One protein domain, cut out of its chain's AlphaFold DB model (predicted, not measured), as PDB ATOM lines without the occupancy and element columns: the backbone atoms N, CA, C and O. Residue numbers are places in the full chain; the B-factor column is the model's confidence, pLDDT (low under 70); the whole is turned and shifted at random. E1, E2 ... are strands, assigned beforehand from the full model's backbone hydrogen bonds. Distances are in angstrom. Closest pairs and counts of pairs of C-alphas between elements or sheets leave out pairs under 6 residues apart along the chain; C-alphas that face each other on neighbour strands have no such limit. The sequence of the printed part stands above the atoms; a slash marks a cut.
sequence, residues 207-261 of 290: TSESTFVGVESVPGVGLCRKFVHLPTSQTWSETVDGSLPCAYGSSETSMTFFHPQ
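AT A GLANCE: This is residues 207 to 261 of the 290 residues of an uncharacterized protein of Marchantia polymorpha (UniProt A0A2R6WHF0). One strongly twisted sheet folds back on itself into two leaves, E1 E2 facing E4 E5, with E3 as the hinge. It is a meander, E1 E2 E3 E4 E5, each strand the antiparallel neighbour of the one before. The 55 printed residues have no named helix and are all strand by class; the whole is compact, radius of gyration of the C-alphas 10.2 A, spanning 30 by 24 by 16 A.

HOW THE PARTS SIT: E3, residues 234 to 239, is antiparallel to E2, residues 222 to 229, with N 227 and O 236 within hydrogen-bond range at 2.8 A, and to E4, residues 245 to 249, with N 237 and O 247 at 2.8 A. The edge strands are E1, residues 210 to 218, antiparallel to E2 with N 216 and O 224 at 2.8 A, and E5, residues 255 to 258, antiparallel to E4 with N 256 and O 248 at 2.8 A. The closest C-alphas of E2 and E4, Cys 224 and Cys 246, are 6.5 A apart.

IN THESE COORDINATES: E1, 19.1 A long, begins at C-alpha 210 (52.164, 90.114, 60.316) and bends by 73 degrees at residue 213. E2 measures 21.2 A, E3 17.1 A, E4 11.9 A. E5, 9.8 A, ends at C-alpha 258 (47.514, 101.913, 74.479).

THE WHOLE: The four links are tight. The printed part has no cut, and no printed residue is under 70 in pLDDT.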
ATOM      1  N   THR A 207      55.204  90.035  64.980       89.44
ATOM      2  CA  THR A 207      55.529  90.712  63.718       89.44
ATOM      3  C   THR A 207      55.977  89.737  62.627       89.44
ATOM      4  O   THR A 207      55.804  90.044  61.450       89.44
ATOM      5  N   SER A 208      56.471  88.546  62.986       87.88
ATOM      6  CA  SER A 208      56.809  87.475  62.034       87.88
ATOM      7  C   SER A 208      55.587  86.901  61.300       87.88
ATOM      8  O   SER A 208      55.708  86.432  60.169       87.88
ATOM      9  N   GLU A 209      54.401  87.010  61.905       87.50
ATOM     10  CA  GLU A 209      53.110  86.548  61.372       87.50
ATOM     11  C   GLU A 209      52.267  87.703  60.802       87.50
ATOM     12  O   GLU A 209      51.077  87.561  60.509       87.50
ATOM     13  N   SER A 210      52.872  88.884  60.657       91.12
ATOM     14  CA  SER A 210      52.164  90.114  60.316       91.12
ATOM     15  C   SER A 210      52.803  90.826  59.130       91.12
ATOM     16  O   SER A 210      54.005  90.768  58.895       91.12
ATOM     17  N   THR A 211      51.985  91.545  58.365       92.88
ATOM     18  CA  THR A 211      52.456  92.343  57.228       92.88
ATOM     19  C   THR A 211      52.563  93.802  57.637       92.88
ATOM     20  O   THR A 211      51.564  94.409  58.020       92.88
ATOM     21  N   PHE A 212      53.753  94.389  57.530       93.00
ATOM     22  CA  PHE A 212      53.937  95.827  57.719       93.00
ATOM     23  C   PHE A 212      53.209  96.613  56.619       93.00
ATOM     24  O   PHE A 212      53.428  96.372  55.431       93.00
ATOM     25  N   VAL A 213      52.361  97.566  57.007       94.50
ATOM     26  CA  VAL A 213      51.546  98.369  56.072       94.50
ATOM     27  C   VAL A 213      51.859  99.863  56.111       94.50
ATOM     28  O   VAL A 213      51.408 100.604  55.238       94.50
ATOM     29  N   GLY A 214      52.646 100.328  57.084       94.25
ATOM     30  CA  GLY A 214      53.110 101.711  57.124       94.25
ATOM     31  C   GLY A 214      53.394 102.228  58.528       94.25
ATOM     32  O   GLY A 214      53.520 101.473  59.485       94.25
ATOM     33  N   VAL A 215      53.495 103.548  58.645       94.94
ATOM     34  CA  VAL A 215      53.682 104.251  59.917       94.94
ATOM     35  C   VAL A 215      52.506 105.198  60.113       94.94
ATOM     36  O   VAL A 215      52.103 105.887  59.175       94.94
ATOM     37  N   GLU A 216      51.967 105.255  61.324       93.88
ATOM     38  CA  GLU A 216      50.894 106.168  61.706       93.88
ATOM     39  C   GLU A 216      51.268 106.976  62.950       93.88
ATOM     40  O   GLU A 216      52.155 106.598  63.711       93.88
ATOM     41  N   SER A 217      50.614 108.119  63.146       94.12
ATOM     42  CA  SER A 217      50.759 108.908  64.370       94.12
ATOM     43  C   SER A 217      49.628 108.543  65.324       94.12
ATOM     44  O   SER A 217      48.473 108.848  65.036       94.12
ATOM     45  N   VAL A 218      49.957 107.937  66.461       91.25
ATOM     46  CA  VAL A 218      49.004 107.568  67.511       91.25
ATOM     47  C   VAL A 218      48.965 108.666  68.583       91.25
ATOM     48  O   VAL A 218      50.021 109.039  69.111       91.25
ATOM     49  N   PRO A 219      47.781 109.220  68.915       84.81
ATOM     50  CA  PRO A 219      47.649 110.242  69.951       84.81
ATOM     51  C   PRO A 219      48.244 109.791  71.289       84.81
ATOM     52  O   PRO A 219      47.979 108.690  71.755       84.81
ATOM     53  N   GLY A 220      49.066 110.646  71.902       85.31
ATOM     54  CA  GLY A 220      49.712 110.356  73.188       85.31
ATOM     55  C   GLY A 220      50.919 109.412  73.126       85.31
ATOM     56  O   GLY A 220      51.630 109.316  74.119       85.31
ATOM     57  N   VAL A 221      51.193 108.776  71.980       89.50
ATOM     58  CA  VAL A 221      52.341 107.864  71.806       89.50
ATOM     59  C   VAL A 221      53.374 108.419  70.826       89.50
ATOM     60  O   VAL A 221      54.570 108.393  71.102       89.50
ATOM     61  N   GLY A 222      52.929 108.973  69.697       92.19
ATOM     62  CA  GLY A 222      53.805 109.444  68.623       92.19
ATOM     63  C   GLY A 222      53.741 108.543  67.394       92.19
ATOM     64  O   GLY A 222      52.678 108.029  67.055       92.19
ATOM     65  N   LEU A 223      54.858 108.395  66.677       95.00
ATOM     66  CA  LEU A 223      54.907 107.530  65.497       95.00
ATOM     67  C   LEU A 223      54.909 106.059  65.920       95.00
ATOM     68  O   LEU A 223      55.688 105.656  66.782       95.00
ATOM     69  N   CYS A 224      54.070 105.267  65.266       95.19
ATOM     70  CA  CYS A 224      53.945 103.833  65.465       95.19
ATOM     71  C   CYS A 224      53.963 103.115  64.119       95.19
ATOM     72  O   CYS A 224      53.438 103.606  63.117       95.19
ATOM     73  N   ARG A 225      54.583 101.943  64.092       94.19
ATOM     74  CA  ARG A 225      54.588 101.028  62.955       94.19
ATOM     75  C   ARG A 225      53.286 100.256  62.956       94.19
ATOM     76  O   ARG A 225      52.899  99.740  63.996       94.19
ATOM     77  N   LYS A 226      52.642 100.189  61.801       94.81
ATOM     78  CA  LYS A 226      51.337  99.577  61.602       94.81
ATOM     79  C   LYS A 226      51.491  98.276  60.835       94.81
ATOM     80  O   LYS A 226      52.158  98.230  59.797       94.81
ATOM     81  N   PHE A 227      50.823  97.249  61.327       94.25
ATOM     82  CA  PHE A 227      50.841  95.901  60.795       94.25
ATOM     83  C   PHE A 227      49.414  95.383  60.633       94.25
ATOM     84  O   PHE A 227      48.511  95.743  61.389       94.25
ATOM     85  N   VAL A 228      49.219  94.512  59.652       92.38
ATOM     86  CA  VAL A 228      48.014  93.693  59.519       92.38
ATOM     87  C   VAL A 228      48.393  92.264  59.879       92.38
ATOM     88  O   VAL A 228      49.243  91.663  59.219       92.38
ATOM     89  N   HIS A 229      47.785  91.748  60.941       87.69
ATOM     90  CA  HIS A 229      48.002  90.394  61.429       87.69
ATOM     91  C   HIS A 229      47.108  89.409  60.667       87.69
ATOM     92  O   HIS A 229      45.906  89.638  60.488       87.69
ATOM     93  N   LEU A 230      47.694  88.312  60.195       81.50
ATOM     94  CA  LEU A 230      46.995  87.265  59.453       81.50
ATOM     95  C   LEU A 230      46.842  86.031  60.357       81.50
ATOM     96  O   LEU A 230      47.783  85.706  61.069       81.50
ATOM     97  N   PRO A 231      45.690  85.330  60.351       80.00
ATOM     98  CA  PRO A 231      44.579  85.427  59.396       80.00
ATOM     99  C   PRO A 231      43.456  86.396  59.799       80.00
ATOM    100  O   PRO A 231      42.510  86.586  59.036       80.00
ATOM    101  N   THR A 232      43.509  87.005  60.985       81.44
ATOM    102  CA  THR A 232      42.363  87.755  61.530       81.44
ATOM    103  C   THR A 232      42.087  89.078  60.821       81.44
ATOM    104  O   THR A 232      41.028  89.666  61.033       81.44
ATOM    105  N   SER A 233      43.016  89.555  59.985       86.00
ATOM    106  CA  SER A 233      42.977  90.889  59.371       86.00
ATOM    107  C   SER A 233      42.877  92.015  60.407       86.00
ATOM    108  O   SER A 233      42.468  93.131  60.086       86.00
ATOM    109  N   GLN A 234      43.246  91.735  61.661       89.81
ATOM    110  CA  GLN A 234      43.321  92.748  62.702       89.81
ATOM    111  C   GLN A 234      44.529  93.639  62.454       89.81
ATOM    112  O   GLN A 234      45.608  93.185  62.074       89.81
ATOM    113  N   THR A 235      44.332  94.926  62.687       92.56
ATOM    114  CA  THR A 235      45.401  95.908  62.664       92.56
ATOM    115  C   THR A 235      46.025  95.979  64.044       92.56
ATOM    116  O   THR A 235      45.320  96.165  65.034       92.56
ATOM    117  N   TRP A 236      47.345  95.875  64.089       93.62
ATOM    118  CA  TRP A 236      48.152  96.061  65.284       93.62
ATOM    119  C   TRP A 236      49.242  97.078  64.993       93.62
ATOM    120  O   TRP A 236      49.807  97.100  63.900       93.62
ATOM    121  N   SER A 237      49.541  97.912  65.976       94.12
ATOM    122  CA  SER A 237      50.577  98.927  65.871       94.12
ATOM    123  C   SER A 237      51.477  98.892  67.092       94.12
ATOM    124  O   SER A 237      51.008  98.673  68.207       94.12
ATOM    125  N   GLU A 238      52.759  99.168  66.891       94.00
ATOM    126  CA  GLU A 238      53.786  99.213  67.935       94.00
ATOM    127  C   GLU A 238      54.713 100.412  67.748       94.00
ATOM    128  O   GLU A 238      54.743 101.037  66.684       94.00
ATOM    129  N   THR A 239      55.468 100.759  68.783       92.62
ATOM    130  CA  THR A 239      56.416 101.873  68.744       92.62
ATOM    131  C   THR A 239      57.458 101.676  67.637       92.62
ATOM    132  O   THR A 239      57.730 100.561  67.186       92.62
ATOM    133  N   VAL A 240      58.058 102.768  67.148       91.31
ATOM    134  CA  VAL A 240      59.065 102.699  66.064       91.31
ATOM    135  C   VAL A 240      60.263 101.824  66.434       91.31
ATOM    136  O   VAL A 240      60.820 101.163  65.561       91.31
ATOM    137  N   ASP A 241      60.632 101.778  67.714       88.88
ATOM    138  CA  ASP A 241      61.695 100.914  68.224       88.88
ATOM    139  C   ASP A 241      61.254  99.446  68.440       88.88
ATOM    140  O   ASP A 241      62.084  98.605  68.783       88.88
ATOM    141  N   GLY A 242      59.967  99.142  68.228       86.94
ATOM    142  CA  GLY A 242      59.362  97.816  68.353       86.94
ATOM    143  C   GLY A 242      59.190  97.319  69.780       86.94
ATOM    144  O   GLY A 242      58.918  96.146  69.978       86.94
ATOM    145  N   SER A 243      59.406  98.160  70.790       86.62
ATOM    146  CA  SER A 243      59.413  97.677  72.167       86.62
ATOM    147  C   SER A 243      58.015  97.505  72.759       86.62
ATOM    148  O   SER A 243      57.869  96.683  73.660       86.62
ATOM    149  N   LEU A 244      57.008  98.257  72.288       89.06
ATOM    150  CA  LEU A 244      55.713  98.375  72.966       89.06
ATOM    151  C   LEU A 244      54.513  98.446  72.013       89.06
ATOM    152  O   LEU A 244      54.618  99.064  70.949       89.06
ATOM    153  N   PRO A 245      53.341  97.923  72.417       93.06
ATOM    154  CA  PRO A 245      52.107  98.110  71.667       93.06
ATOM    155  C   PRO A 245      51.646  99.577  71.710       93.06
ATOM    156  O   PRO A 245      51.680 100.237  72.748       93.06
ATOM    157  N   CYS A 246      51.170 100.079  70.572       94.62
ATOM    158  CA  CYS A 246      50.576 101.408  70.421       94.62
ATOM    159  C   CYS A 246      49.060 101.352  70.257       94.62
ATOM    160  O   CYS A 246      48.339 102.137  70.869       94.62
ATOM    161  N   ALA A 247      48.570 100.471  69.384       94.62
ATOM    162  CA  ALA A 247      47.153 100.389  69.069       94.62
ATOM    163  C   ALA A 247      46.775  99.006  68.531       94.62
ATOM    164  O   ALA A 247      47.615  98.323  67.951       94.62
ATOM    165  N   TYR A 248      45.512  98.617  68.679       92.38
ATOM    166  CA  TYR A 248      44.961  97.442  68.002       92.38
ATOM    167  C   TYR A 248      43.495  97.652  67.632       92.38
ATOM    168  O   TYR A 248      42.800  98.435  68.278       92.38
ATOM    169  N   GLY A 249      43.009  96.962  66.606       90.12
ATOM    170  CA  GLY A 249      41.608  97.049  66.204       90.12
ATOM    171  C   GLY A 249      41.277  96.245  64.955       90.12
ATOM    172  O   GLY A 249      42.158  95.805  64.220       90.12
ATOM    173  N   SER A 250      39.987  96.044  64.698       85.56
ATOM    174  CA  SER A 250      39.499  95.380  63.477       85.56
ATOM    175  C   SER A 250      39.210  96.360  62.335       85.56
ATOM    176  O   SER A 250      39.091  95.950  61.182       85.56
ATOM    177  N   SER A 251      39.092  97.655  62.634       85.62
ATOM    178  CA  SER A 251      38.845  98.710  61.652       85.62
ATOM    179  C   SER A 251      39.325 100.066  62.165       85.62
ATOM    180  O   SER A 251      39.532 100.254  63.362       85.62
ATOM    181  N   GLU A 252      39.413 101.053  61.270       81.31
ATOM    182  CA  GLU A 252      39.755 102.437  61.628       81.31
ATOM    183  C   GLU A 252      38.753 103.111  62.572       81.31
ATOM    184  O   GLU A 252      39.062 104.185  63.071       81.31
ATOM    185  N   THR A 253      37.565 102.533  62.782       82.75
ATOM    186  CA  THR A 253      36.529 103.049  63.696       82.75
ATOM    187  C   THR A 253      36.429 102.245  64.993       82.75
ATOM    188  O   THR A 253      35.581 102.537  65.835       82.75
ATOM    189  N   SER A 254      37.222 101.183  65.124       85.88
ATOM    190  CA  SER A 254      37.218 100.260  66.258       85.88
ATOM    191  C   SER A 254      38.656 100.015  66.708       85.88
ATOM    192  O   SER A 254      39.119  98.880  66.791       85.88
ATOM    193  N   MET A 255      39.374 101.117  66.936       89.62
ATOM    194  CA  MET A 255      40.736 101.093  67.458       89.62
ATOM    195  C   MET A 255      40.741 101.290  68.973       89.62
ATOM    196  O   MET A 255      40.005 102.111  69.525       89.62
ATOM    197  N   THR A 256      41.636 100.568  69.623       92.19
ATOM    198  CA  THR A 256      42.074 100.778  70.994       92.19
ATOM    199  C   THR A 256      43.487 101.339  70.960       92.19
ATOM    200  O   THR A 256      44.338 100.820  70.241       92.19
ATOM    201  N   PHE A 257      43.737 102.392  71.730       94.88
ATOM    202  CA  PHE A 257      45.017 103.074  71.851       94.88
ATOM    203  C   PHE A 257      45.614 102.807  73.227       94.88
ATOM    204  O   PHE A 257      45.023 103.155  74.249       94.88
ATOM    205  N   PHE A 258      46.785 102.186  73.251       95.94
ATOM    206  CA  PHE A 258      47.514 101.913  74.479       95.94
ATOM    207  C   PHE A 258      48.238 103.160  74.987       95.94
ATOM    208  O   PHE A 258      48.529 104.098  74.242       95.94
ATOM    209  N   HIS A 259      48.543 103.158  76.281       94.88
ATOM    210  CA  HIS A 259      49.259 104.225  76.966       94.88
ATOM    211  C   HIS A 259      50.614 103.699  77.457       94.88
ATOM    212  O   HIS A 259      50.695 103.224  78.590       94.88
ATOM    213  N   PRO A 260      51.688 103.765  76.647       91.75
ATOM    214  CA  PRO A 260      53.003 103.207  76.982       91.75
ATOM    215  C   PRO A 260      53.571 103.682  78.322       91.75
ATOM    216  O   PRO A 260      54.265 102.935  78.998       91.75
ATOM    217  N   GLN A 261      53.231 104.898  78.753       92.50
ATOM    218  CA  GLN A 261      53.613 105.447  80.055       92.50
ATOM    219  C   GLN A 261      53.000 104.704  81.257       92.50
ATOM    220  O   GLN A 261      53.439 104.907  82.383       92.50
TER     221      GLN A 261